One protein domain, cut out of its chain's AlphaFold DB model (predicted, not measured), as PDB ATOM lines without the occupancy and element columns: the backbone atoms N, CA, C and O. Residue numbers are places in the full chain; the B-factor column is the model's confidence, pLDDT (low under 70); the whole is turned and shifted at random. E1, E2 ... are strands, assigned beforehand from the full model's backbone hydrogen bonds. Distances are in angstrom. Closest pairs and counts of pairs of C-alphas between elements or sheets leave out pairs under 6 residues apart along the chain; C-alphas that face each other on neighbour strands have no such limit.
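This is residues 5 to 47 of the 684 residues of an uncharacterized protein of Streptomyces agglomeratus (UniProt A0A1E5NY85). A small sheet of three strands, E1, E4 and E3, stands across from a ladder of two strands, E2 and E5, like two sides of a small open frame; the strands run roughly along one line, and the chain passes from one sheet to the other three times, through the links E1 to E2, E2 to E3 and E4 to E5. The two sheets are only loosely face to face, with no strand of one near a strand of the other, and the loop of residues 34 to 41 and the tail of residues 45 to 47 make the two ends of the long axis. The printed part has 43 residues with no named helix and five strands in the order E1, E2, E3, E4, E5; the larger sheet has the order E1, E4, E3 and the smaller one E2, E5, both antiparallel. The class is all strand, though under half of the residues, 18 of 43, are in named elements. The whole is compact, with a radius of gyration of the C-alphas of 10.0 A, and elongated, spanning 29 by 19 by 11 A.

The largest sheet has E4, residues 29 to 33, as its inner strand, with E1, residues 5 to 8, and E3, residues 23 to 25, as edge strands. E1 and E4 are antiparallel at 177 degrees; the C-alphas of Ser 6 and Arg 31 face each other at 4.5 A, and N 7 and O 30 are within hydrogen-bond range at 2.9 A, as are N 32 and O 5 at 2.9 A. E3 and E4 form a hairpin, antiparallel at 158 degrees, in which the C-alphas of Ile 24 and Leu 30 face each other at 4.9 A. Across it, N 25 and O 29 are within hydrogen-bond range at 2.9 A, and so are N 31 and O 23, also at 2.9 A. E1 and E3 are apart. The C-alphas of this sheet lie up to 1.9 A off the best plane through them. The second sheet pairs E2, residues 16 to 18, with E5, residues 42 to 44, antiparallel at 175 degrees. The C-alphas of Val 17 and Leu 43 face each other at 4.7 A, and N 42 and O 18 are within hydrogen-bond range at 2.8 A. E2 is apart from E1, E3 and E4, and E5 is apart from the same three strands.

E4 is the longest strand, five residues from Met 29 to Arg 33 and 13.1 A from first to last C-alpha; its first C-alpha lies at (-10.595, -32.571, 31.027). E1 begins at C-alpha 5, at (-4.532, -40.850, 31.359), and covers 10.2 A. E3, from Glu 23 to Asp 25, measures 6.4 A. E2, from Trp 16 to Thr 18, measures 6.9 A, and E5, from His 42 to Ala 44, measures 6.7 A and ends at C-alpha 44, at (-1.199, -29.832, 42.098).

The two C-alphas farthest apart in the domain are those of Glu 35 and Ala 47, at 31.4 A. The C-alphas of Val 5 and Ala 47, the first and last printed residues, are 22.6 A apart. The printed part has no cut. The links E2 to E3 and E3 to E4 are tight, with four and three residues, and the links E1 to E2 and E4 to E5 are short, with seven and eight. The model's mean pLDDT over the printed part is 77.3, and ten residues are under 70: residues 10 to 12, residue 27, residues 35 to 38 and residues 46 to 47.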
ATOM      1  N   VAL A   5      -4.062 -41.341  30.060       83.88
ATOM      2  CA  VAL A   5      -4.532 -40.850  31.359       83.88
ATOM      3  C   VAL A   5      -5.467 -39.697  31.071       83.88
ATOM      4  O   VAL A   5      -5.130 -38.802  30.298       83.88
ATOM      5  N   SER A   6      -6.643 -39.712  31.688       86.69
ATOM      6  CA  SER A   6      -7.564 -38.588  31.633       86.69
ATOM      7  C   SER A   6      -7.986 -38.197  33.038       86.69
ATOM      8  O   SER A   6      -8.284 -39.060  33.863       86.69
ATOM      9  N   VAL A   7      -7.958 -36.898  33.313       82.00
ATOM     10  CA  VAL A   7      -8.362 -36.323  34.593       82.00
ATOM     11  C   VAL A   7      -9.460 -35.313  34.310       82.00
ATOM     12  O   VAL A   7      -9.226 -34.321  33.619       82.00
ATOM     13  N   ASP A   8     -10.653 -35.588  34.827       82.44
ATOM     14  CA  ASP A   8     -11.728 -34.605  34.895       82.44
ATOM     15  C   ASP A   8     -11.491 -33.715  36.119       82.44
ATOM     16  O   ASP A   8     -11.361 -34.191  37.246       82.44
ATOM     17  N   LEU A   9     -11.358 -32.421  35.867       74.50
ATOM     18  CA  LEU A   9     -11.081 -31.390  36.851       74.50
ATOM     19  C   LEU A   9     -12.354 -30.867  37.525       74.50
ATOM     20  O   LEU A   9     -12.249 -30.031  38.422       74.50
ATOM     21  N   ASP A  10     -13.539 -31.272  37.053       69.88
ATOM     22  CA  ASP A  10     -14.843 -30.789  37.532       69.88
ATOM     23  C   ASP A  10     -14.913 -29.244  37.637       69.88
ATOM     24  O   ASP A  10     -15.544 -28.655  38.512       69.88
ATOM     25  N   GLY A  11     -14.198 -28.552  36.736       66.62
ATOM     26  CA  GLY A  11     -14.122 -27.089  36.677       66.62
ATOM     27  C   GLY A  11     -13.052 -26.407  37.547       66.62
ATOM     28  O   GLY A  11     -12.997 -25.179  37.530       66.62
ATOM     29  N   GLN A  12     -12.187 -27.130  38.268       65.69
ATOM     30  CA  GLN A  12     -11.069 -26.527  39.014       65.69
ATOM     31  C   GLN A  12      -9.769 -26.491  38.200       65.69
ATOM     32  O   GLN A  12      -9.205 -27.527  37.857       65.69
ATOM     33  N   ALA A  13      -9.231 -25.296  37.941       70.75
ATOM     34  CA  ALA A  13      -7.930 -25.173  37.288       70.75
ATOM     35  C   ALA A  13      -6.794 -25.652  38.223       70.75
ATOM     36  O   ALA A  13      -6.704 -25.185  39.365       70.75
ATOM     37  N   PRO A  14      -5.903 -26.556  37.774       74.75
ATOM     38  CA  PRO A  14      -4.742 -26.958  38.558       74.75
ATOM     39  C   PRO A  14      -3.740 -25.799  38.669       74.75
ATOM     40  O   PRO A  14      -3.556 -25.020  37.737       74.75
ATOM     41  N   GLN A  15      -3.060 -25.706  39.812       78.38
ATOM     42  CA  GLN A  15      -2.004 -24.720  40.063       78.38
ATOM     43  C   GLN A  15      -0.780 -24.973  39.180       78.38
ATOM     44  O   GLN A  15      -0.153 -24.029  38.705       78.38
ATOM     45  N   TRP A  16      -0.434 -26.243  38.972       81.56
ATOM     46  CA  TRP A  16       0.553 -26.668  37.986       81.56
ATOM     47  C   TRP A  16       0.324 -28.128  37.595       81.56
ATOM     48  O   TRP A  16      -0.277 -28.909  38.338       81.56
ATOM     49  N   VAL A  17       0.798 -28.472  36.400       84.69
ATOM     50  CA  VAL A  17       0.643 -29.786  35.781       84.69
ATOM     51  C   VAL A  17       1.956 -30.171  35.112       84.69
ATOM     52  O   VAL A  17       2.475 -29.409  34.298       84.69
ATOM     53  N   THR A  18       2.483 -31.352  35.429       85.38
ATOM     54  CA  THR A  18       3.714 -31.878  34.813       85.38
ATOM     55  C   THR A  18       3.628 -33.387  34.598       85.38
ATOM     56  O   THR A  18       3.375 -34.095  35.569       85.38
ATOM     57  N   PRO A  19       3.896 -33.904  33.384       85.12
ATOM     58  CA  PRO A  19       4.160 -33.156  32.152       85.12
ATOM     59  C   PRO A  19       2.894 -32.437  31.639       85.12
ATOM     60  O   PRO A  19       1.790 -32.776  32.074       85.12
ATOM     61  N   PRO A  20       3.021 -31.435  30.750       83.44
ATOM     62  CA  PRO A  20       1.864 -30.752  30.178       83.44
ATOM     63  C   PRO A  20       0.931 -31.748  29.461       83.44
ATOM     64  O   PRO A  20       1.416 -32.696  28.839       83.44
ATOM     65  N   PRO A  21      -0.397 -31.568  29.560       86.50
ATOM     66  CA  PRO A  21      -1.362 -32.446  28.909       86.50
ATOM     67  C   PRO A  21      -1.297 -32.283  27.388       86.50
ATOM     68  O   PRO A  21      -1.118 -31.177  26.879       86.50
ATOM     69  N   GLY A  22      -1.460 -33.391  26.663       83.69
ATOM     70  CA  GLY A  22      -1.494 -33.400  25.199       83.69
ATOM     71  C   GLY A  22      -2.816 -32.878  24.628       83.69
ATOM     72  O   GLY A  22      -2.842 -32.354  23.519       83.69
ATOM     73  N   GLU A  23      -3.907 -32.980  25.390       84.75
ATOM     74  CA  GLU A  23      -5.224 -32.455  25.019       84.75
ATOM     75  C   GLU A  23      -5.911 -31.840  26.252       84.75
ATOM     76  O   GLU A  23      -5.878 -32.404  27.350       84.75
ATOM     77  N   ILE A  24      -6.521 -30.665  26.066       84.44
ATOM     78  CA  ILE A  24      -7.307 -29.954  27.082       84.44
ATOM     79  C   ILE A  24      -8.712 -29.742  26.511       84.44
ATOM     80  O   ILE A  24      -8.914 -28.861  25.673       84.44
ATOM     81  N   ASP A  25      -9.697 -30.519  26.961       80.25
ATOM     82  CA  ASP A  25     -11.091 -30.341  26.536       80.25
ATOM     83  C   ASP A  25     -11.769 -29.287  27.421       80.25
ATOM     84  O   ASP A  25     -12.050 -29.517  28.604       80.25
ATOM     85  N   LYS A  26     -11.986 -28.094  26.851       72.94
ATOM     86  CA  LYS A  26     -12.737 -26.970  27.451       72.94
ATOM     87  C   LYS A  26     -12.289 -26.572  28.868       72.94
ATOM     88  O   LYS A  26     -13.092 -26.059  29.644       72.94
ATOM     89  N   GLY A  27     -11.026 -26.822  29.218       65.69
ATOM     90  CA  GLY A  27     -10.474 -26.557  30.552       65.69
ATOM     91  C   GLY A  27     -11.020 -27.457  31.667       65.69
ATOM     92  O   GLY A  27     -10.742 -27.198  32.832       65.69
ATOM     93  N   LYS A  28     -11.793 -28.499  31.329       73.25
ATOM     94  CA  LYS A  28     -12.384 -29.436  32.295       73.25
ATOM     95  C   LYS A  28     -11.716 -30.798  32.276       73.25
ATOM     96  O   LYS A  28     -11.601 -31.405  33.323       73.25
ATOM     97  N   MET A  29     -11.241 -31.264  31.126       83.06
ATOM     98  CA  MET A  29     -10.595 -32.571  31.027       83.06
ATOM     99  C   MET A  29      -9.163 -32.405  30.536       83.06
ATOM    100  O   MET A  29      -8.934 -31.813  29.481       83.06
ATOM    101  N   LEU A  30      -8.204 -32.930  31.296       86.88
ATOM    102  CA  LEU A  30      -6.802 -33.015  30.895       86.88
ATOM    103  C   LEU A  30      -6.508 -34.436  30.433       86.88
ATOM    104  O   LEU A  30      -6.855 -35.385  31.138       86.88
ATOM    105  N   ARG A  31      -5.879 -34.594  29.265       89.44
ATOM    106  CA  ARG A  31      -5.499 -35.910  28.739       89.44
ATOM    107  C   ARG A  31      -4.028 -35.985  28.369       89.44
ATOM    108  O   ARG A  31      -3.468 -35.064  27.772       89.44
ATOM    109  N   TRP A  32      -3.430 -37.129  28.668       89.62
ATOM    110  CA  TRP A  32      -2.077 -37.507  28.275       89.62
ATOM    111  C   TRP A  32      -2.158 -38.801  27.470       89.62
ATOM    112  O   TRP A  32      -2.839 -39.735  27.891       89.62
ATOM    113  N   ARG A  33      -1.465 -38.861  26.328       87.25
ATOM    114  CA  ARG A  33      -1.342 -40.064  25.493       87.25
ATOM    115  C   ARG A  33       0.124 -40.448  25.339       87.25
ATOM    116  O   ARG A  33       0.992 -39.579  25.237       87.25
ATOM    117  N   ASP A  34       0.365 -41.751  25.372       72.56
ATOM    118  CA  ASP A  34       1.676 -42.387  25.535       72.56
ATOM    119  C   ASP A  34       2.514 -42.384  24.248       72.56
ATOM    120  O   ASP A  34       2.781 -43.424  23.654       72.56
ATOM    121  N   GLU A  35       2.927 -41.196  23.800       59.97
ATOM    122  CA  GLU A  35       4.006 -41.075  22.807       59.97
ATOM    123  C   GLU A  35       5.220 -40.280  23.321       59.97
ATOM    124  O   GLU A  35       6.271 -40.321  22.686       59.97
ATOM    125  N   GLN A  36       5.135 -39.572  24.463       54.12
ATOM    126  CA  GLN A  36       6.203 -38.636  24.871       54.12
ATOM    127  C   GLN A  36       6.575 -38.570  26.366       54.12
ATOM    128  O   GLN A  36       7.555 -37.898  26.685       54.12
ATOM    129  N   SER A  37       5.892 -39.239  27.305       56.19
ATOM    130  CA  SER A  37       6.188 -39.054  28.742       56.19
ATOM    131  C   SER A  37       6.587 -40.332  29.480       56.19
ATOM    132  O   SER A  37       5.756 -41.194  29.740       56.19
ATOM    133  N   GLN A  38       7.847 -40.398  29.925       66.88
ATOM    134  CA  GLN A  38       8.351 -41.456  30.816       66.88
ATOM    135  C   GLN A  38       7.868 -41.326  32.279       66.88
ATOM    136  O   GLN A  38       8.083 -42.238  33.074       66.88
ATOM    137  N   SER A  39       7.225 -40.214  32.657       75.69
ATOM    138  CA  SER A  39       6.790 -39.921  34.030       75.69
ATOM    139  C   SER A  39       5.267 -39.834  34.153       75.69
ATOM    140  O   SER A  39       4.593 -39.338  33.250       75.69
ATOM    141  N   TRP A  40       4.730 -40.256  35.300       79.50
ATOM    142  CA  TRP A  40       3.315 -40.083  35.643       79.50
ATOM    143  C   TRP A  40       2.921 -38.596  35.688       79.50
ATOM    144  O   TRP A  40       3.727 -37.775  36.133       79.50
ATOM    145  N   PRO A  41       1.702 -38.228  35.254       83.12
ATOM    146  CA  PRO A  41       1.212 -36.868  35.404       83.12
ATOM    147  C   PRO A  41       1.003 -36.512  36.873       83.12
ATOM    148  O   PRO A  41       0.270 -37.171  37.608       83.12
ATOM    149  N   HIS A  42       1.650 -35.428  37.278       81.38
ATOM    150  CA  HIS A  42       1.500 -34.784  38.567       81.38
ATOM    151  C   HIS A  42       0.651 -33.530  38.393       81.38
ATOM    152  O   HIS A  42       1.004 -32.630  37.626       81.38
ATOM    153  N   LEU A  43      -0.460 -33.480  39.121       80.75
ATOM    154  CA  LEU A  43      -1.316 -32.310  39.234       80.75
ATOM    155  C   LEU A  43      -1.234 -31.796  40.665       80.75
ATOM    156  O   LEU A  43      -1.419 -32.563  41.611       80.75
ATOM    157  N   ALA A  44      -1.007 -30.499  40.821       79.50
ATOM    158  CA  ALA A  44      -1.199 -29.832  42.098       79.50
ATOM    159  C   ALA A  44      -2.358 -28.856  41.991       79.50
ATOM    160  O   ALA A  44      -2.449 -28.079  41.041       79.50
ATOM    161  N   PHE A  45      -3.223 -28.868  42.997       75.62
ATOM    162  CA  PHE A  45      -4.329 -27.933  43.117       75.62
ATOM    163  C   PHE A  45      -3.999 -26.909  44.194       75.62
ATOM    164  O   PHE A  45      -3.582 -27.265  45.298       75.62
ATOM    165  N   ALA A  46      -4.228 -25.632  43.891       68.25
ATOM    166  CA  ALA A  46      -4.287 -24.625  44.931       68.25
ATOM    167  C   ALA A  46      -5.618 -24.834  45.652       68.25
ATOM    168  O   ALA A  46      -6.679 -24.583  45.081       68.25
ATOM    169  N   ALA A  47      -5.570 -25.314  46.895       65.81
ATOM    170  CA  ALA A  47      -6.771 -25.372  47.713       65.81
ATOM    171  C   ALA A  47      -7.394 -23.963  47.741       65.81
ATOM    172  O   ALA A  47      -6.673 -23.001  48.044       65.81
TER     173      ALA A  47